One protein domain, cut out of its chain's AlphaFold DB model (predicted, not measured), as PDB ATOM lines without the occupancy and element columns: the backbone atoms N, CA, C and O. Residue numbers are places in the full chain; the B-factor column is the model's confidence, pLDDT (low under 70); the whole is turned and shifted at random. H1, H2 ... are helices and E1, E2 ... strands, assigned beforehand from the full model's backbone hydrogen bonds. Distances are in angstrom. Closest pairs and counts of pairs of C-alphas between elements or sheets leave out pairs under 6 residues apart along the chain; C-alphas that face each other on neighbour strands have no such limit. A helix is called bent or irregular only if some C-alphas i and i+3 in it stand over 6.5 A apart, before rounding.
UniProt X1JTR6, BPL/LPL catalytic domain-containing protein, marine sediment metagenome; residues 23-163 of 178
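What this domain is: This is residues 23 to 163 of the 178 residues of the protein "BPL/LPL catalytic domain-containing protein" of marine sediment metagenome (UniProt X1JTR6). A curled sheet of five strands, like part of a barrel, wraps round helix H1, and H2 packs on H1 near the edge strand E1. H3 is held away from this body, with residues 145 to 151 and 153 to 159 standing free. The 141 printed residues hold, in chain order, E1 H1 E2 E3 E4 E5 H2 H3, of mixed class; the sheet's order is E1 E5 E4 E3 E2, antiparallel throughout. The whole is compact, with a radius of gyration of the C-alphas of 16.2 A and spans of 44 by 36 by 33 A.

Where its parts are: E1, residues 23 to 30, begins at C-alpha 23 (110.123, 76.415, 116.717). E5 is residues 105 to 113, 26.9 A; E4, 92 to 102, 32.0 A; E3, 86 to 88; E2, 62 to 64. H1 is residues 40 to 57, 26.3 A; H2, 120 to 135, 21.5 A. H3, 146 to 160, ends at C-alpha 160 (91.012, 84.302, 115.855); it is only just irregular, C-alphas 157 and 160 being 6.7 A apart.

How they stand to each other: E2 E3 E4 E5 form a meander, each strand the antiparallel neighbour of the one before. N 25 and O 110 join E1 to E5 within hydrogen-bond range at 2.9 A, N 98 and O 109 E5 to E4 at 2.8 A, N 94 and O 86 E4 to E3 at 2.8 A, N 63 and O 87 E3 to E2 at 2.8 A. H1 and H2 are on one face of the sheet, two layers. They touch, closest at the C-alphas of Ser 50 and Asn 130, 5.5 A, at a steep tilt of 49 degrees, opposite ways. H3 is not on the sheet and is apart from H2. In H1, H2 and H3 every O i to N i+4 pair is within hydrogen-bond range.

The domain as a whole: The C-alphas of Gly 90 and Glu 146, the two farthest apart, are 44.9 A apart. The printed part has no cut. The link from E2 to E3 is long, 21 residues; within it residues 68 to 80 have pLDDT under 70.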
ATOM      1  N   MET A  23     109.862  75.016 117.030       93.19
ATOM      2  CA  MET A  23     110.123  76.415 116.717       93.19
ATOM      3  C   MET A  23     109.256  76.851 115.541       93.19
ATOM      4  O   MET A  23     109.372  76.316 114.438       93.19
ATOM      5  N   SER A  24     108.413  77.854 115.766       94.12
ATOM      6  CA  SER A  24     107.620  78.494 114.718       94.12
ATOM      7  C   SER A  24     108.339  79.716 114.146       94.12
ATOM      8  O   SER A  24     108.988  80.468 114.870       94.12
ATOM      9  N   TYR A  25     108.187  79.947 112.843       95.75
ATOM     10  CA  TYR A  25     108.710  81.128 112.158       95.75
ATOM     11  C   TYR A  25     107.680  81.694 111.182       95.75
ATOM     12  O   TYR A  25     106.814  80.978 110.671       95.75
ATOM     13  N   SER A  26     107.798  82.982 110.869       97.12
ATOM     14  CA  SER A  26     107.040  83.598 109.783       97.12
ATOM     15  C   SER A  26     107.878  84.627 109.037       97.12
ATOM     16  O   SER A  26     108.796  85.222 109.593       97.12
ATOM     17  N   MET A  27     107.573  84.809 107.758       96.75
ATOM     18  CA  MET A  27     108.195  85.788 106.883       96.75
ATOM     19  C   MET A  27     107.138  86.423 105.980       96.75
ATOM     20  O   MET A  27     106.253  85.744 105.446       96.75
ATOM     21  N   VAL A  28     107.241  87.739 105.819       97.06
ATOM     22  CA  VAL A  28     106.357  88.548 104.981       97.06
ATOM     23  C   VAL A  28     107.184  89.446 104.072       97.06
ATOM     24  O   VAL A  28     108.195  89.999 104.495       97.06
ATOM     25  N   GLY A  29     106.760  89.593 102.820       96.56
ATOM     26  CA  GLY A  29     107.359  90.556 101.901       96.56
ATOM     27  C   GLY A  29     106.932  90.357 100.459       96.56
ATOM     28  O   GLY A  29     106.107  89.498 100.143       96.56
ATOM     29  N   VAL A  30     107.466  91.196  99.580       97.50
ATOM     30  CA  VAL A  30     107.109  91.251  98.164       97.50
ATOM     31  C   VAL A  30     108.050  90.392  97.328       97.50
ATOM     32  O   VAL A  30     109.279  90.483  97.435       97.50
ATOM     33  N   PHE A  31     107.461  89.561  96.467       97.50
ATOM     34  CA  PHE A  31     108.199  88.751  95.500       97.50
ATOM     35  C   PHE A  31     109.123  89.604  94.626       97.50
ATOM     36  O   PHE A  31     108.762  90.702  94.217       97.50
ATOM     37  N   ALA A  32     110.317  89.083  94.331       95.62
ATOM     38  CA  ALA A  32     111.336  89.733  93.504       95.62
ATOM     39  C   ALA A  32     111.823  91.115  93.997       95.62
ATOM     40  O   ALA A  32     112.555  91.784  93.270       95.62
ATOM     41  N   ARG A  33     111.465  91.532  95.221       94.69
ATOM     42  CA  ARG A  33     111.893  92.808  95.810       94.69
ATOM     43  C   ARG A  33     112.552  92.628  97.170       94.69
ATOM     44  O   ARG A  33     113.696  93.022  97.351       94.69
ATOM     45  N   ASP A  34     111.868  91.971  98.102       94.38
ATOM     46  CA  ASP A  34     112.307  91.902  99.502       94.38
ATOM     47  C   ASP A  34     113.168  90.642  99.750       94.38
ATOM     48  O   ASP A  34     112.996  89.925 100.732       94.38
ATOM     49  N   GLY A  35     114.042  90.299  98.794       93.81
ATOM     50  CA  GLY A  35     114.888  89.093  98.838       93.81
ATOM     51  C   GLY A  35     114.191  87.781  98.445       93.81
ATOM     52  O   GLY A  35     114.841  86.736  98.279       93.81
ATOM     53  N   PHE A  36     112.867  87.817  98.267       96.31
ATOM     54  CA  PHE A  36     112.064  86.665  97.864       96.31
ATOM     55  C   PHE A  36     112.219  86.337  96.371       96.31
ATOM     56  O   PHE A  36     112.222  87.240  95.534       96.31
ATOM     57  N   PRO A  37     112.246  85.046  95.997       96.31
ATOM     58  CA  PRO A  37     112.102  84.618  94.607       96.31
ATOM     59  C   PRO A  37     110.780  85.095  93.992       96.31
ATOM     60  O   PRO A  37     109.821  85.354  94.708       96.31
ATOM     61  N   ALA A  38     110.681  85.131  92.663       96.50
ATOM     62  CA  ALA A  38     109.486  85.614  91.955       96.50
ATOM     63  C   ALA A  38     108.248  84.688  92.050       96.50
ATOM     64  O   ALA A  38     107.236  84.932  91.397       96.50
ATOM     65  N   ASN A  39     108.320  83.585  92.803       95.69
ATOM     66  CA  ASN A  39     107.223  82.630  92.923       95.69
ATOM     67  C   ASN A  39     107.193  81.922  94.289       95.69
ATOM     68  O   ASN A  39     108.205  81.788  94.981       95.69
ATOM     69  N   ARG A  40     106.003  81.408  94.630       95.38
ATOM     70  CA  ARG A  40     105.689  80.690  95.877       95.38
ATOM     71  C   ARG A  40     106.638  79.535  96.185       95.38
ATOM     72  O   ARG A  40     107.173  79.457  97.287       95.38
ATOM     73  N   GLN A  41     106.849  78.651  95.213       95.19
ATOM     74  CA  GLN A  41     107.650  77.443  95.399       95.19
ATOM     75  C   GLN A  41     109.129  77.782  95.623       95.19
ATOM     76  O   GLN A  41     109.776  77.174  96.469       95.19
ATOM     77  N   GLY A  42     109.643  78.791  94.920       96.69
ATOM     78  CA  GLY A  42     110.986  79.318  95.123       96.69
ATOM     79  C   GLY A  42     111.164  79.888  96.527       96.69
ATOM     80  O   GLY A  42     112.143  79.554  97.182       96.69
ATOM     81  N   ALA A  43     110.221  80.702  97.012       97.38
ATOM     82  CA  ALA A  43     110.280  81.243  98.374       97.38
ATOM     83  C   ALA A  43     110.231  80.140  99.444       97.38
ATOM     84  O   ALA A  43     111.009  80.176 100.395       97.38
ATOM     85  N   TYR A  44     109.382  79.128  99.235       97.31
ATOM     86  CA  TYR A  44     109.288  77.954 100.102       97.31
ATOM     87  C   TYR A  44     110.619  77.208 100.174       97.31
ATOM     88  O   TYR A  44     111.183  77.031 101.252       97.31
ATOM     89  N   LYS A  45     111.143  76.828  99.002       97.62
ATOM     90  CA  LYS A  45     112.419  76.131  98.855       97.62
ATOM     91  C   LYS A  45     113.545  76.923  99.514       97.62
ATOM     92  O   LYS A  45     114.259  76.370 100.332       97.62
ATOM     93  N   LYS A  46     113.658  78.218  99.213       98.00
ATOM     94  CA  LYS A  46     114.725  79.088  99.722       98.00
ATOM     95  C   LYS A  46     114.717  79.197 101.250       98.00
ATOM     96  O   LYS A  46     115.773  79.102 101.866       98.00
ATOM     97  N   ALA A  47     113.539  79.343 101.864       98.00
ATOM     98  CA  ALA A  47     113.412  79.341 103.322       98.00
ATOM     99  C   ALA A  47     113.861  78.002 103.924       98.00
ATOM    100  O   ALA A  47     114.630  77.970 104.881       98.00
ATOM    101  N   HIS A  48     113.426  76.888 103.337       98.25
ATOM    102  CA  HIS A  48     113.761  75.562 103.843       98.25
ATOM    103  C   HIS A  48     115.218  75.160 103.575       98.25
ATOM    104  O   HIS A  48     115.806  74.484 104.409       98.25
ATOM    105  N   GLU A  49     115.838  75.613 102.482       98.38
ATOM    106  CA  GLU A  49     117.284  75.478 102.257       98.38
ATOM    107  C   GLU A  49     118.076  76.238 103.324       98.38
ATOM    108  O   GLU A  49     119.028  75.697 103.883       98.38
ATOM    109  N   SER A  50     117.632  77.447 103.673       98.00
ATOM    110  CA  SER A  50     118.240  78.254 104.732       98.00
ATOM    111  C   SER A  50     118.155  77.580 106.109       98.00
ATOM    112  O   SER A  50     119.134  77.570 106.860       98.00
ATOM    113  N   ILE A  51     116.997  76.996 106.447       98.19
ATOM    114  CA  ILE A  51     116.791  76.245 107.699       98.19
ATOM    115  C   ILE A  51     117.602  74.946 107.694       98.19
ATOM    116  O   ILE A  51     118.248  74.624 108.689       98.19
ATOM    117  N   LYS A  52     117.598  74.212 106.574       97.94
ATOM    118  CA  LYS A  52     118.406  73.002 106.392       97.94
ATOM    119  C   LYS A  52     119.876  73.306 106.674       97.94
ATOM    120  O   LYS A  52     120.495  72.590 107.449       97.94
ATOM    121  N   GLU A  53     120.420  74.376 106.087       98.38
ATOM    122  CA  GLU A  53     121.812  74.768 106.318       98.38
ATOM    123  C   GLU A  53     122.077  75.061 107.802       98.38
ATOM    124  O   GLU A  53     123.105  74.641 108.325       98.38
ATOM    125  N   ALA A  54     121.137  75.699 108.510       97.69
ATOM    126  CA  ALA A  54     121.288  75.959 109.940       97.69
ATOM    127  C   ALA A  54     121.354  74.645 110.727       97.69
ATOM    128  O   ALA A  54     122.323  74.410 111.441       97.69
ATOM    129  N   LEU A  55     120.397  73.739 110.522       97.19
ATOM    130  CA  LEU A  55     120.378  72.420 111.164       97.19
ATOM    131  C   LEU A  55     121.642  71.598 110.856       97.19
ATOM    132  O   LEU A  55     122.203  70.973 111.754       97.19
ATOM    133  N   SER A  56     122.150  71.646 109.622       96.94
ATOM    134  CA  SER A  56     123.392  70.957 109.255       96.94
ATOM    135  C   SER A  56     124.618  71.481 110.004       96.94
ATOM    136  O   SER A  56     125.488  70.687 110.354       96.94
ATOM    137  N   THR A  57     124.688  72.780 110.324       96.62
ATOM    138  CA  THR A  57     125.794  73.317 111.148       96.62
ATOM    139  C   THR A  57     125.779  72.818 112.595       96.62
ATOM    140  O   THR A  57     126.814  72.847 113.251       96.62
ATOM    141  N   PHE A  58     124.643  72.298 113.068       95.12
ATOM    142  CA  PHE A  58     124.499  71.654 114.377       95.12
ATOM    143  C   PHE A  58     124.738  70.133 114.310       95.12
ATOM    144  O   PHE A  58     124.518  69.428 115.288       95.12
ATOM    145  N   GLY A  59     125.200  69.614 113.166       95.94
ATOM    146  CA  GLY A  59     125.521  68.196 112.981       95.94
ATOM    147  C   GLY A  59     124.337  67.317 112.580       95.94
ATOM    148  O   GLY A  59     124.498  66.103 112.470       95.94
ATOM    149  N   PHE A  60     123.159  67.895 112.323       96.44
ATOM    150  CA  PHE A  60     122.000  67.128 111.874       96.44
ATOM    151  C   PHE A  60     122.065  66.832 110.374       96.44
ATOM    152  O   PHE A  60     122.217  67.728 109.537       96.44
ATOM    153  N   GLU A  61     121.870  65.566 110.019       96.69
ATOM    154  CA  GLU A  61     121.740  65.153 108.627       96.69
ATOM    155  C   GLU A  61     120.312  65.421 108.132       96.69
ATOM    156  O   GLU A  61     119.383  64.641 108.353       96.69
ATOM    157  N   VAL A  62     120.130  66.570 107.483       96.50
ATOM    158  CA  VAL A  62     118.827  67.055 107.019       96.50
ATOM    159  C   VAL A  62     118.770  67.213 105.503       96.50
ATOM    160  O   VAL A  62     119.696  67.698 104.850       96.50
ATOM    161  N   ASN A  63     117.634  66.840 104.927       95.88
ATOM    162  CA  ASN A  63     117.367  66.878 103.497       95.88
ATOM    163  C   ASN A  63     116.029  67.547 103.200       95.88
ATOM    164  O   ASN A  63     115.173  67.681 104.068       95.88
ATOM    165  N   LEU A  64     115.862  67.985 101.954       96.00
ATOM    166  CA  LEU A  64     114.586  68.493 101.472       96.00
ATOM    167  C   LEU A  64     113.868  67.386 100.710       96.00
ATOM    168  O   LEU A  64     114.483  66.666  99.924       96.00
ATOM    169  N   TYR A  65     112.566  67.241 100.931       94.12
ATOM    170  CA  TYR A  65     111.786  66.245 100.213       94.12
ATOM    171  C   TYR A  65     111.695  66.594  98.721       94.12
ATOM    172  O   TYR A  65     111.296  67.698  98.351       94.12
ATOM    173  N   HIS A  66     112.033  65.642  97.854       87.38
ATOM    174  CA  HIS A  66     111.993  65.814  96.396       87.38
ATOM    175  C   HIS A  66     110.932  64.947  95.702       87.38
ATOM    176  O   HIS A  66     110.848  64.947  94.473       87.38
ATOM    177  N   GLY A  67     110.126  64.197  96.460       77.88
ATOM    178  CA  GLY A  67     109.086  63.361  95.872       77.88
ATOM    179  C   GLY A  67     107.950  64.184  95.263       77.88
ATOM    180  O   GLY A  67     107.697  65.331  95.637       77.88
ATOM    181  N   ARG A  68     107.299  63.592  94.257       56.34
ATOM    182  CA  ARG A  68     106.242  64.234  93.461       56.34
ATOM    183  C   ARG A  68     104.834  63.976  93.998       56.34
ATOM    184  O   ARG A  68     103.912  64.673  93.587       56.34
ATOM    185  N   GLU A  69     104.668  63.012  94.899       52.62
ATOM    186  CA  GLU A  69     103.366  62.596  95.423       52.62
ATOM    187  C   GLU A  69     103.292  62.842  96.934       52.62
ATOM    188  O   GLU A  69     104.236  62.494  97.643       52.62
ATOM    189  N   PRO A  70     102.188  63.410  97.455       54.12
ATOM    190  CA  PRO A  70     101.948  63.410  98.887       54.12
ATOM    191  C   PRO A  70     101.834  61.961  99.358       54.12
ATOM    192  O   PRO A  70     100.923  61.243  98.939       54.12
ATOM    193  N   TRP A  71     102.742  61.515 100.223       47.03
ATOM    194  CA  TRP A  71     102.559  60.234 100.891       47.03
ATOM    195  C   TRP A  71     101.416  60.383 101.914       47.03
ATOM    196  O   TRP A  71     101.509  61.179 102.842       47.03
ATOM    197  N   ASN A  72     100.341  59.624 101.682       50.16
ATOM    198  CA  ASN A  72      99.185  59.322 102.539       50.16
ATOM    199  C   ASN A  72      97.987  60.307 102.684       50.16
ATOM    200  O   ASN A  72      98.114  61.531 102.691       50.16
ATOM    201  N   LYS A  73      96.781  59.708 102.795       46.78
ATOM    202  CA  LYS A  73      95.426  60.314 102.881       46.78
ATOM    203  C   LYS A  73      94.985  60.562 104.337       46.78
ATOM    204  O   LYS A  73      93.955  60.049 104.772       46.78
ATOM    205  N   GLU A  74      95.737  61.342 105.102       52.19
ATOM    206  CA  GLU A  74      95.390  61.646 106.501       52.19
ATOM    207  C   GLU A  74      95.199  63.154 106.722       52.19
ATOM    208  O   GLU A  74      95.728  63.983 105.985       52.19
ATOM    209  N   ALA A  75      94.401  63.530 107.728       57.09
ATOM    210  CA  ALA A  75      94.037  64.928 108.005       57.09
ATOM    211  C   ALA A  75      95.186  65.773 108.607       57.09
ATOM    212  O   ALA A  75      95.051  66.998 108.722       57.09
ATOM    213  N   LEU A  76      96.300  65.134 108.992       58.34
ATOM    214  CA  LEU A  76      97.450  65.752 109.655       58.34
ATOM    215  C   LEU A  76      98.591  66.052 108.671       58.34
ATOM    216  O   LEU A  76      98.997  65.217 107.868       58.34
ATOM    217  N   CYS A  77      99.144  67.260 108.774       56.62
ATOM    218  CA  CYS A  77     100.210  67.779 107.915       56.62
ATOM    219  C   CYS A  77     101.566  67.091 108.141       56.62
ATOM    220  O   CYS A  77     102.385  67.040 107.223       56.62
ATOM    221  N   SER A  78     101.820  66.584 109.351       56.94
ATOM    222  CA  SER A  78     103.054  65.863 109.697       56.94
ATOM    223  C   SER A  78     103.172  64.535 108.943       56.94
ATOM    224  O   SER A  78     104.272  64.168 108.532       56.94
ATOM    225  N   SER A  79     102.042  63.872 108.680       60.00
ATOM    226  CA  SER A  79     101.975  62.634 107.895       60.00
ATOM    227  C   SER A  79     102.078  62.864 106.383       60.00
ATOM    228  O   SER A  79     102.409  61.934 105.657       60.00
ATOM    229  N   SER A  80     101.820  64.087 105.898       68.00
ATOM    230  CA  SER A  80     101.857  64.434 104.471       68.00
ATOM    231  C   SER A  80     103.152  65.151 104.093       68.00
ATOM    232  O   SER A  80     103.531  66.136 104.738       68.00
ATOM    233  N   TRP A  81     103.826  64.699 103.038       78.38
ATOM    234  CA  TRP A  81     105.072  65.311 102.567       78.38
ATOM    235  C   TRP A  81     104.818  66.091 101.279       78.38
ATOM    236  O   TRP A  81     104.225  65.568 100.336       78.38
ATOM    237  N   ILE A  82     105.261  67.344 101.224       84.00
ATOM    238  CA  ILE A  82     105.247  68.155 100.004       84.00
ATOM    239  C   ILE A  82     106.664  68.538  99.604       84.00
ATOM    240  O   ILE A  82     107.584  68.535 100.425       84.00
ATOM    241  N   ALA A  83     106.849  68.849  98.320       89.62
ATOM    242  CA  ALA A  83     108.146  69.239  97.793       89.62
ATOM    243  C   ALA A  83     108.786  70.328  98.668       89.62
ATOM    244  O   ALA A  83     108.175  71.360  98.949       89.62
ATOM    245  N   TYR A  84     110.036  70.071  99.040       94.50
ATOM    246  CA  TYR A  84     110.896  70.868  99.900       94.50
ATOM    247  C   TYR A  84     110.585  70.851 101.396       94.50
ATOM    248  O   TYR A  84     111.200  71.626 102.117       94.50
ATOM    249  N   ASP A  85     109.704  69.986 101.902       94.88
ATOM    250  CA  ASP A  85     109.612  69.740 103.351       94.88
ATOM    251  C   ASP A  85     110.956  69.289 103.937       94.88
ATOM    252  O   ASP A  85     111.747  68.633 103.259       94.88
ATOM    253  N   ILE A  86     111.215  69.653 105.194       96.12
ATOM    254  CA  ILE A  86     112.484  69.379 105.873       96.12
ATOM    255  C   ILE A  86     112.408  67.994 106.505       96.12
ATOM    256  O   ILE A  86     111.554  67.737 107.356       96.12
ATOM    257  N   ILE A  87     113.312  67.111 106.092       95.19
ATOM    258  CA  ILE A  87     113.394  65.714 106.507       95.19
ATOM    259  C   ILE A  87     114.699  65.503 107.275       95.19
ATOM    260  O   ILE A  87     115.771  65.804 106.755       95.19
ATOM    261  N   LEU A  88     114.618  64.967 108.490       94.88
ATOM    262  CA  LEU A  88     115.769  64.530 109.277       94.88
ATOM    263  C   LEU A  88     116.011  63.037 109.041       94.88
ATOM    264  O   LEU A  88     115.088  62.226 109.192       94.88
ATOM    265  N   THR A  89     117.242  62.667 108.685       93.19
ATOM    266  CA  THR A  89     117.629  61.265 108.489       93.19
ATOM    267  C   THR A  89     117.364  60.459 109.766       93.19
ATOM    268  O   THR A  89     117.697  60.881 110.869       93.19
ATOM    269  N   GLY A  90     116.697  59.309 109.623       90.06
ATOM    270  CA  GLY A  90     116.328  58.437 110.745       90.06
ATOM    271  C   GLY A  90     115.083  58.860 111.542       90.06
ATOM    272  O   GLY A  90     114.614  58.066 112.350       90.06
ATOM    273  N   LYS A  91     114.509  60.053 111.301       90.06
ATOM    274  CA  LYS A  91     113.285  60.534 111.986       90.06
ATOM    275  C   LYS A  91     112.114  60.808 111.035       90.06
ATOM    276  O   LYS A  91     110.977  60.495 111.370       90.06
ATOM    277  N   GLY A  92     112.369  61.365 109.850       90.44
ATOM    278  CA  GLY A  92     111.326  61.767 108.898       90.44
ATOM    279  C   GLY A  92     111.096  63.280 108.874       90.44
ATOM    280  O   GLY A  92     112.016  64.055 109.135       90.44
ATOM    281  N   LYS A  93     109.887  63.718 108.506       91.69
ATOM    282  CA  LYS A  93     109.558  65.145 108.388       91.69
ATOM    283  C   LYS A  93     109.631  65.832 109.749       91.69
ATOM    284  O   LYS A  93     108.919  65.459 110.674       91.69
ATOM    285  N   ILE A  94     110.454  66.870 109.826       93.31
ATOM    286  CA  ILE A  94     110.594  67.731 111.003       93.31
ATOM    287  C   ILE A  94     110.171  69.169 110.724       93.31
ATOM    288  O   ILE A  94     110.068  69.944 111.660       93.31
ATOM    289  N   GLY A  95     109.934  69.554 109.467       93.75
ATOM    290  CA  GLY A  95     109.537  70.922 109.158       93.75
ATOM    291  C   GLY A  95     108.714  71.054 107.888       93.75
ATOM    292  O   GLY A  95     108.922  70.344 106.901       93.75
ATOM    293  N   GLY A  96     107.769  71.986 107.924       93.75
ATOM    294  CA  GLY A  96     106.849  72.298 106.839       93.75
ATOM    295  C   GLY A  96     106.379  73.745 106.938       93.75
ATOM    296  O   GLY A  96     106.449  74.352 108.005       93.75
ATOM    297  N   SER A  97     105.871  74.294 105.836       95.25
ATOM    298  CA  SER A  97     105.313  75.647 105.822       95.25
ATOM    299  C   SER A  97     103.964  75.722 105.124       95.25
ATOM    300  O   SER A  97     103.568  74.857 104.345       95.25
ATOM    301  N   ALA A  98     103.254  76.812 105.376       94.56
ATOM    302  CA  ALA A  98     102.071  77.207 104.643       94.56
ATOM    303  C   ALA A  98     102.226  78.644 104.146       94.56
ATOM    304  O   ALA A  98     102.867  79.486 104.774       94.56
ATOM    305  N   GLN A  99     101.615  78.926 102.998       96.50
ATOM    306  CA  GLN A  99     101.718  80.224 102.347       96.50
ATOM    307  C   GLN A  99     100.342  80.815 102.057       96.50
ATOM    308  O   GLN A  99      99.378  80.105 101.750       96.50
ATOM    309  N   LYS A 100     100.267  82.143 102.094       96.38
ATOM    310  CA  LYS A 100      99.185  82.937 101.518       96.38
ATOM    311  C   LYS A 100      99.800  84.053 100.695       96.38
ATOM    312  O   LYS A 100     100.760  84.679 101.125       96.38
ATOM    313  N   VAL A 101      99.235  84.292  99.520       96.19
ATOM    314  CA  VAL A 101      99.660  85.379  98.641       96.19
ATOM    315  C   VAL A 101      98.483  86.309  98.424       96.19
ATOM    316  O   VAL A 101      97.373  85.849  98.150       96.19
ATOM    317  N   ASN A 102      98.730  87.606  98.558       95.69
ATOM    318  CA  ASN A 102      97.808  88.647  98.137       95.69
ATOM    319  C   ASN A 102      98.544  89.574  97.169       95.69
ATOM    320  O   ASN A 102      99.483  90.259  97.572       95.69
ATOM    321  N   ARG A 103      98.125  89.571  95.898       94.19
ATOM    322  CA  ARG A 103      98.868  90.188  94.787       94.19
ATOM    323  C   ARG A 103     100.303  89.646  94.736       94.19
ATOM    324  O   ARG A 103     100.493  88.475  94.427       94.19
ATOM    325  N   GLU A 104     101.276  90.471  95.081       96.12
ATOM    326  CA  GLU A 104     102.710  90.167  95.090       96.12
ATOM    327  C   GLU A 104     103.297  90.022  96.502       96.12
ATOM    328  O   GLU A 104     104.481  89.727  96.649       96.12
ATOM    329  N   ILE A 105     102.467  90.176  97.541       97.75
ATOM    330  CA  ILE A 105     102.866  90.027  98.943       97.75
ATOM    331  C   ILE A 105     102.682  88.570  99.369       97.75
ATOM    332  O   ILE A 105     101.569  88.032  99.340       97.75
ATOM    333  N   LEU A 106     103.775  87.951  99.803       98.00
ATOM    334  CA  LEU A 106     103.815  86.637 100.425       98.00
ATOM    335  C   LEU A 106     103.703  86.774 101.946       98.00
ATOM    336  O   LEU A 106     104.420  87.558 102.552       98.00
ATOM    337  N   LEU A 107     102.873  85.930 102.551       98.00
ATOM    338  CA  LEU A 107     103.010  85.478 103.931       98.00
ATOM    339  C   LEU A 107     103.370  83.992 103.890       98.00
ATOM    340  O   LEU A 107     102.563  83.186 103.421       98.00
ATOM    341  N   GLN A 108     104.549  83.629 104.387       97.88
ATOM    342  CA  GLN A 108     104.930  82.246 104.660       97.88
ATOM    343  C   GLN A 108     105.164  82.083 106.154       97.88
ATOM    344  O   GLN A 108     105.813  82.913 106.775       97.88
ATOM    345  N   HIS A 109     104.662  81.001 106.725       97.19
ATOM    346  CA  HIS A 109     104.985  80.615 108.091       97.19
ATOM    347  C   HIS A 109     105.050  79.100 108.178       97.19
ATOM    348  O   HIS A 109     104.453  78.401 107.355       97.19
ATOM    349  N   GLY A 110     105.804  78.607 109.141       95.06
ATOM    350  CA  GLY A 110     106.037  77.189 109.308       95.06
ATOM    351  C   GLY A 110     106.552  76.885 110.695       95.06
ATOM    352  O   GLY A 110     106.862  77.791 111.471       95.06
ATOM    353  N   SER A 111     106.651  75.598 110.976       93.56
ATOM    354  CA  SER A 111     107.243  75.110 112.206       93.56
ATOM    355  C   SER A 111     108.277  74.036 111.936       93.56
ATOM    356  O   SER A 111     108.269  73.383 110.885       93.56
ATOM    357  N   ILE A 112     109.212  73.924 112.872       94.31
ATOM    358  CA  ILE A 112     110.322  72.985 112.845       94.31
ATOM    359  C   ILE A 112     110.354  72.290 114.204       94.31
ATOM    360  O   ILE A 112     110.630  72.930 115.220       94.31
ATOM    361  N   SER A 113     110.084  70.988 114.234       93.44
ATOM    362  CA  SER A 113     110.297  70.159 115.418       93.44
ATOM    363  C   SER A 113     111.773  70.181 115.791       93.44
ATOM    364  O   SER A 113     112.634  69.941 114.938       93.44
ATOM    365  N   LEU A 114     112.069  70.438 117.061       91.31
ATOM    366  CA  LEU A 114     113.447  70.496 117.526       91.31
ATOM    367  C   LEU A 114     114.029  69.073 117.598       91.31
ATOM    368  O   LEU A 114     113.422  68.182 118.202       91.31
ATOM    369  N   PRO A 115     115.182  68.800 116.960       89.69
ATOM    370  CA  PRO A 115     115.915  67.571 117.235       89.69
ATOM    371  C   PRO A 115     116.335  67.520 118.710       89.69
ATOM    372  O   PRO A 115     116.593  68.555 119.327       89.69
ATOM    373  N   GLU A 116     116.420  66.320 119.276       89.00
ATOM    374  CA  GLU A 116     116.794  66.134 120.680       89.00
ATOM    375  C   GLU A 116     118.160  66.771 120.985       89.00
ATOM    376  O   GLU A 116     119.081  66.713 120.170       89.00
ATOM    377  N   GLY A 117     118.275  67.424 122.144       86.38
ATOM    378  CA  GLY A 117     119.496  68.125 122.554       86.38
ATOM    379  C   GLY A 117     119.749  69.462 121.844       86.38
ATOM    380  O   GLY A 117     120.785  70.080 122.081       86.38
ATOM    381  N   THR A 118     118.829  69.935 120.998       90.62
ATOM    382  CA  THR A 118     118.956  71.243 120.339       90.62
ATOM    383  C   THR A 118     118.541  72.374 121.275       90.62
ATOM    384  O   THR A 118     117.403  72.415 121.737       90.62
ATOM    385  N   ASP A 119     119.422  73.353 121.485       93.12
ATOM    386  CA  ASP A 119     119.030  74.641 122.062       93.12
ATOM    387  C   ASP A 119     118.303  75.483 121.001       93.12
ATOM    388  O   ASP A 119     118.894  75.922 120.007       93.12
ATOM    389  N   GLY A 120     117.007  75.716 121.224       92.19
ATOM    390  CA  GLY A 120     116.159  76.509 120.337       92.19
ATOM    391  C   GLY A 120     116.655  77.944 120.138       92.19
ATOM    392  O   GLY A 120     116.523  78.479 119.041       92.19
ATOM    393  N   ASN A 121     117.295  78.563 121.132       94.00
ATOM    394  CA  ASN A 121     117.825  79.921 120.980       94.00
ATOM    395  C   ASN A 121     119.030  79.937 120.037       94.00
ATOM    396  O   ASN A 121     119.109  80.771 119.132       94.00
ATOM    397  N   CYS A 122     119.943  78.978 120.207       95.44
ATOM    398  CA  CYS A 122     121.114  78.837 119.346       95.44
ATOM    399  C   CYS A 122     120.707  78.517 117.900       95.44
ATOM    400  O   CYS A 122     121.212  79.141 116.961       95.44
ATOM    401  N   LEU A 123     119.757  77.594 117.709       95.06
ATOM    402  CA  LEU A 123     119.230  77.286 116.380       95.06
ATOM    403  C   LEU A 123     118.525  78.506 115.764       95.06
ATOM    404  O   LEU A 123     118.753  78.811 114.595       95.06
ATOM    405  N   GLY A 124     117.722  79.237 116.540       95.44
ATOM    406  CA  GLY A 124     117.018  80.437 116.080       95.44
ATOM    407  C   GLY A 124     117.972  81.547 115.628       95.44
ATOM    408  O   GLY A 124     117.769  82.153 114.571       95.44
ATOM    409  N   ALA A 125     119.066  81.763 116.364       96.31
ATOM    410  CA  ALA A 125     120.118  82.697 115.971       96.31
ATOM    411  C   ALA A 125     120.772  82.281 114.643       96.31
ATOM    412  O   ALA A 125     120.938  83.112 113.745       96.31
ATOM    413  N   LYS A 126     121.069  80.986 114.467       97.44
ATOM    414  CA  LYS A 126     121.665  80.489 113.220       97.44
ATOM    415  C   LYS A 126     120.706  80.554 112.032       97.44
ATOM    416  O   LYS A 126     121.119  80.896 110.926       97.44
ATOM    417  N   ILE A 127     119.423  80.270 112.253       96.44
ATOM    418  CA  ILE A 127     118.377  80.456 111.242       96.44
ATOM    419  C   ILE A 127     118.309  81.927 110.827       96.44
ATOM    420  O   ILE A 127     118.263  82.206 109.633       96.44
ATOM    421  N   THR A 128     118.371  82.860 111.779       96.62
ATOM    422  CA  THR A 128     118.361  84.306 111.503       96.62
ATOM    423  C   THR A 128     119.553  84.722 110.637       96.62
ATOM    424  O   THR A 128     119.362  85.368 109.608       96.62
ATOM    425  N   GLU A 129     120.771  84.289 110.985       97.56
ATOM    426  CA  GLU A 129     121.985  84.530 110.188       97.56
ATOM    427  C   GLU A 129     121.843  83.982 108.757       97.56
ATOM    428  O   GLU A 129     122.120  84.673 107.772       97.56
ATOM    429  N   ASN A 130     121.354  82.747 108.627       97.81
ATOM    430  CA  ASN A 130     121.148  82.141 107.319       97.81
ATOM    431  C   ASN A 130     120.049  82.861 106.531       97.81
ATOM    432  O   ASN A 130     120.184  83.016 105.321       97.81
ATOM    433  N   PHE A 131     118.996  83.358 107.183       97.00
ATOM    434  CA  PHE A 131     117.952  84.124 106.507       97.00
ATOM    435  C   PHE A 131     118.537  85.407 105.919       97.00
ATOM    436  O   PHE A 131     118.276  85.706 104.754       97.00
ATOM    437  N   GLU A 132     119.396  86.114 106.656       97.00
ATOM    438  CA  GLU A 132     120.089  87.280 106.102       97.00
ATOM    439  C   GLU A 132     120.908  86.923 104.857       97.00
ATOM    440  O   GLU A 132     120.811  87.587 103.821       97.00
ATOM    441  N   LYS A 133     121.683  85.835 104.941       97.62
ATOM    442  CA  LYS A 133     122.534  85.339 103.852       97.62
ATOM    443  C   LYS A 133     121.717  84.934 102.625       97.62
ATOM    444  O   LYS A 133     122.001  85.388 101.518       97.62
ATOM    445  N   PHE A 134     120.715  84.076 102.800       97.38
ATOM    446  CA  PHE A 134     119.924  83.528 101.700       97.38
ATOM    447  C   PHE A 134     119.075  84.615 101.057       97.38
ATOM    448  O   PHE A 134     119.074  84.760  99.834       97.38
ATOM    449  N   PHE A 135     118.345  85.389 101.860       96.25
ATOM    450  CA  PHE A 135     117.442  86.420 101.356       96.25
ATOM    451  C   PHE A 135     118.156  87.724 100.999       96.25
ATOM    452  O   PHE A 135     117.516  88.599 100.432       96.25
ATOM    453  N   GLN A 136     119.470  87.828 101.235       95.69
ATOM    454  CA  GLN A 136     120.264  89.023 100.937       95.69
ATOM    455  C   GLN A 136     119.642  90.276 101.568       95.69
ATOM    456  O   GLN A 136     119.563  91.340 100.958       95.69
ATOM    457  N   THR A 137     119.163  90.119 102.800       93.62
ATOM    458  CA  THR A 137     118.474  91.158 103.563       93.62
ATOM    459  C   THR A 137     119.071  91.248 104.956       93.62
ATOM    460  O   THR A 137     119.635  90.278 105.453       93.62
ATOM    461  N   LYS A 138     118.970  92.414 105.593       93.94
ATOM    462  CA  LYS A 138     119.405  92.588 106.979       93.94
ATOM    463  C   LYS A 138     118.204  92.549 107.903       93.94
ATOM    464  O   LYS A 138     117.298  93.371 107.776       93.94
ATOM    465  N   LEU A 139     118.211  91.590 108.820       94.06
ATOM    466  CA  LEU A 139     117.184  91.425 109.829       94.06
ATOM    467  C   LEU A 139     117.579  92.264 111.038       94.06
ATOM    468  O   LEU A 139     118.648  92.108 111.619       94.06
ATOM    469  N   LYS A 140     116.701  93.192 111.405       94.50
ATOM    470  CA  LYS A 140     116.855  93.988 112.618       94.50
ATOM    471  C   LYS A 140     115.856  93.486 113.636       94.50
ATOM    472  O   LYS A 140     114.670  93.381 113.328       94.50
ATOM    473  N   GLN A 141     116.340  93.193 114.835       94.44
ATOM    474  CA  GLN A 141     115.457  92.930 115.954       94.44
ATOM    475  C   GLN A 141     114.658  94.200 116.250       94.44
ATOM    476  O   GLN A 141     115.228  95.280 116.416       94.44
ATOM    477  N   GLN A 142     113.340  94.057 116.275       95.12
ATOM    478  CA  GLN A 142     112.407  95.121 116.604       95.12
ATOM    479  C   GLN A 142     111.191  94.520 117.299       95.12
ATOM    480  O   GLN A 142     110.830  93.370 117.044       95.12
ATOM    481  N   GLU A 143     110.564  95.323 118.147       96.06
ATOM    482  CA  GLU A 143     109.240  95.027 118.679       96.06
ATOM    483  C   GLU A 143     108.165  95.350 117.637       96.06
ATOM    484  O   GLU A 143     108.408  96.082 116.671       96.06
ATOM    485  N   LEU A 144     106.958  94.822 117.849       95.69
ATOM    486  CA  LEU A 144     105.796  95.238 117.070       95.69
ATOM    487  C   LEU A 144     105.532  96.731 117.284       95.69
ATOM    488  O   LEU A 144     105.572  97.236 118.406       95.69
ATOM    489  N   THR A 145     105.204  97.430 116.202       97.25
ATOM    490  CA  THR A 145     104.707  98.805 116.289       97.25
ATOM    491  C   THR A 145     103.348  98.844 116.990       97.25
ATOM    492  O   THR A 145     102.595  97.868 116.974       97.25
ATOM    493  N   GLU A 146     102.968  99.997 117.548       97.94
ATOM    494  CA  GLU A 146     101.641 100.180 118.164       97.94
ATOM    495  C   GLU A 146     100.497  99.837 117.195       97.94
ATOM    496  O   GLU A 146      99.494  99.240 117.586       97.94
ATOM    497  N   ALA A 147     100.664 100.165 115.910       97.88
ATOM    498  CA  ALA A 147      99.690  99.846 114.872       97.88
ATOM    499  C   ALA A 147      99.568  98.330 114.638       97.88
ATOM    500  O   ALA A 147      98.455  97.814 114.527       97.88
ATOM    501  N   GLU A 148     100.688  97.604 114.585       97.31
ATOM    502  CA  GLU A 148     100.691  96.142 114.437       97.31
ATOM    503  C   GLU A 148     100.107  95.449 115.665       97.31
ATOM    504  O   GLU A 148      99.302  94.528 115.517       97.31
ATOM    505  N   LEU A 149     100.452  95.920 116.867       97.62
ATOM    506  CA  LEU A 149      99.900  95.403 118.116       97.62
ATOM    507  C   LEU A 149      98.382  95.621 118.175       97.62
ATOM    508  O   LEU A 149      97.632  94.671 118.395       97.62
ATOM    509  N   SER A 150      97.915  96.835 117.875       97.94
ATOM    510  CA  SER A 150      96.486  97.163 117.839       97.94
ATOM    511  C   SER A 150      95.719  96.305 116.825       97.94
ATOM    512  O   SER A 150      94.648  95.774 117.133       97.94
ATOM    513  N   LEU A 151      96.274  96.098 115.623       97.38
ATOM    514  CA  LEU A 151      95.677  95.213 114.619       97.38
ATOM    515  C   LEU A 151      95.679  93.746 115.062       97.38
ATOM    516  O   LEU A 151      94.698  93.043 114.811       97.38
ATOM    517  N   SER A 152      96.745  93.286 115.717       96.31
ATOM    518  CA  SER A 152      96.841  91.931 116.266       96.31
ATOM    519  C   SER A 152      95.744  91.683 117.302       96.31
ATOM    520  O   SER A 152      94.957  90.745 117.154       96.31
ATOM    521  N   GLU A 153      95.600  92.576 118.283       97.50
ATOM    522  CA  GLU A 153      94.560  92.488 119.314       97.50
ATOM    523  C   GLU A 153      93.151  92.561 118.727       97.50
ATOM    524  O   GLU A 153      92.259  91.806 119.125       97.50
ATOM    525  N   LYS A 154      92.942  93.452 117.751       97.75
ATOM    526  CA  LYS A 154      91.676  93.547 117.028       97.75
ATOM    527  C   LYS A 154      91.350  92.225 116.338       97.75
ATOM    528  O   LYS A 154      90.249  91.706 116.506       97.75
ATOM    529  N   PHE A 155      92.287  91.646 115.586       96.56
ATOM    530  CA  PHE A 155      92.048  90.386 114.884       96.56
ATOM    531  C   PHE A 155      91.911  89.186 115.820       96.56
ATOM    532  O   PHE A 155      91.154  88.270 115.491       96.56
ATOM    533  N   ALA A 156      92.593  89.175 116.965       95.88
ATOM    534  CA  ALA A 156      92.365  88.178 118.004       95.88
ATOM    535  C   ALA A 156      90.894  88.215 118.440       95.88
ATOM    536  O   ALA A 156      90.156  87.254 118.201       95.88
ATOM    537  N   LYS A 157      90.432  89.378 118.914       96.31
ATOM    538  CA  LYS A 157      89.075  89.578 119.444       96.31
ATOM    539  C   LYS A 157      87.979  89.411 118.402       96.31
ATOM    540  O   LYS A 157      86.923  88.871 118.707       96.31
ATOM    541  N   GLU A 158      88.176  89.896 117.182       96.75
ATOM    542  CA  GLU A 158      87.127  89.897 116.153       96.75
ATOM    543  C   GLU A 158      87.084  88.598 115.342       96.75
ATOM    544  O   GLU A 158      86.086  88.331 114.671       96.75
ATOM    545  N   LYS A 159      88.148  87.783 115.382       94.44
ATOM    546  CA  LYS A 159      88.280  86.631 114.485       94.44
ATOM    547  C   LYS A 159      88.963  85.416 115.104       94.44
ATOM    548  O   LYS A 159      88.334  84.366 115.160       94.44
ATOM    549  N   TYR A 160      90.230  85.501 115.511       93.88
ATOM    550  CA  TYR A 160      91.012  84.302 115.855       93.88
ATOM    551  C   TYR A 160      90.637  83.673 117.201       93.88
ATOM    552  O   TYR A 160      90.916  82.497 117.402       93.88
ATOM    553  N   GLU A 161      89.937  84.394 118.077       93.38
ATOM    554  CA  GLU A 161      89.327  83.848 119.299       93.38
ATOM    555  C   GLU A 161      87.902  83.320 119.061       93.38
ATOM    556  O   GLU A 161      87.319  82.661 119.921       93.38
ATOM    557  N   LYS A 162      87.305  83.597 117.894       92.25
ATOM    558  CA  LYS A 162      85.903  83.268 117.614       92.25
ATOM    559  C   LYS A 162      85.740  81.816 117.190       92.25
ATOM    560  O   LYS A 162      86.409  81.319 116.279       92.25
ATOM    561  N   TRP A 163      84.765  81.151 117.804       89.38
ATOM    562  CA  TRP A 163      84.386  79.777 117.478       89.38
ATOM    563  C   TRP A 163      83.967  79.617 116.010       89.38
ATOM    564  O   TRP A 163      84.292  78.622 115.364       89.38
TER     565      TRP A 163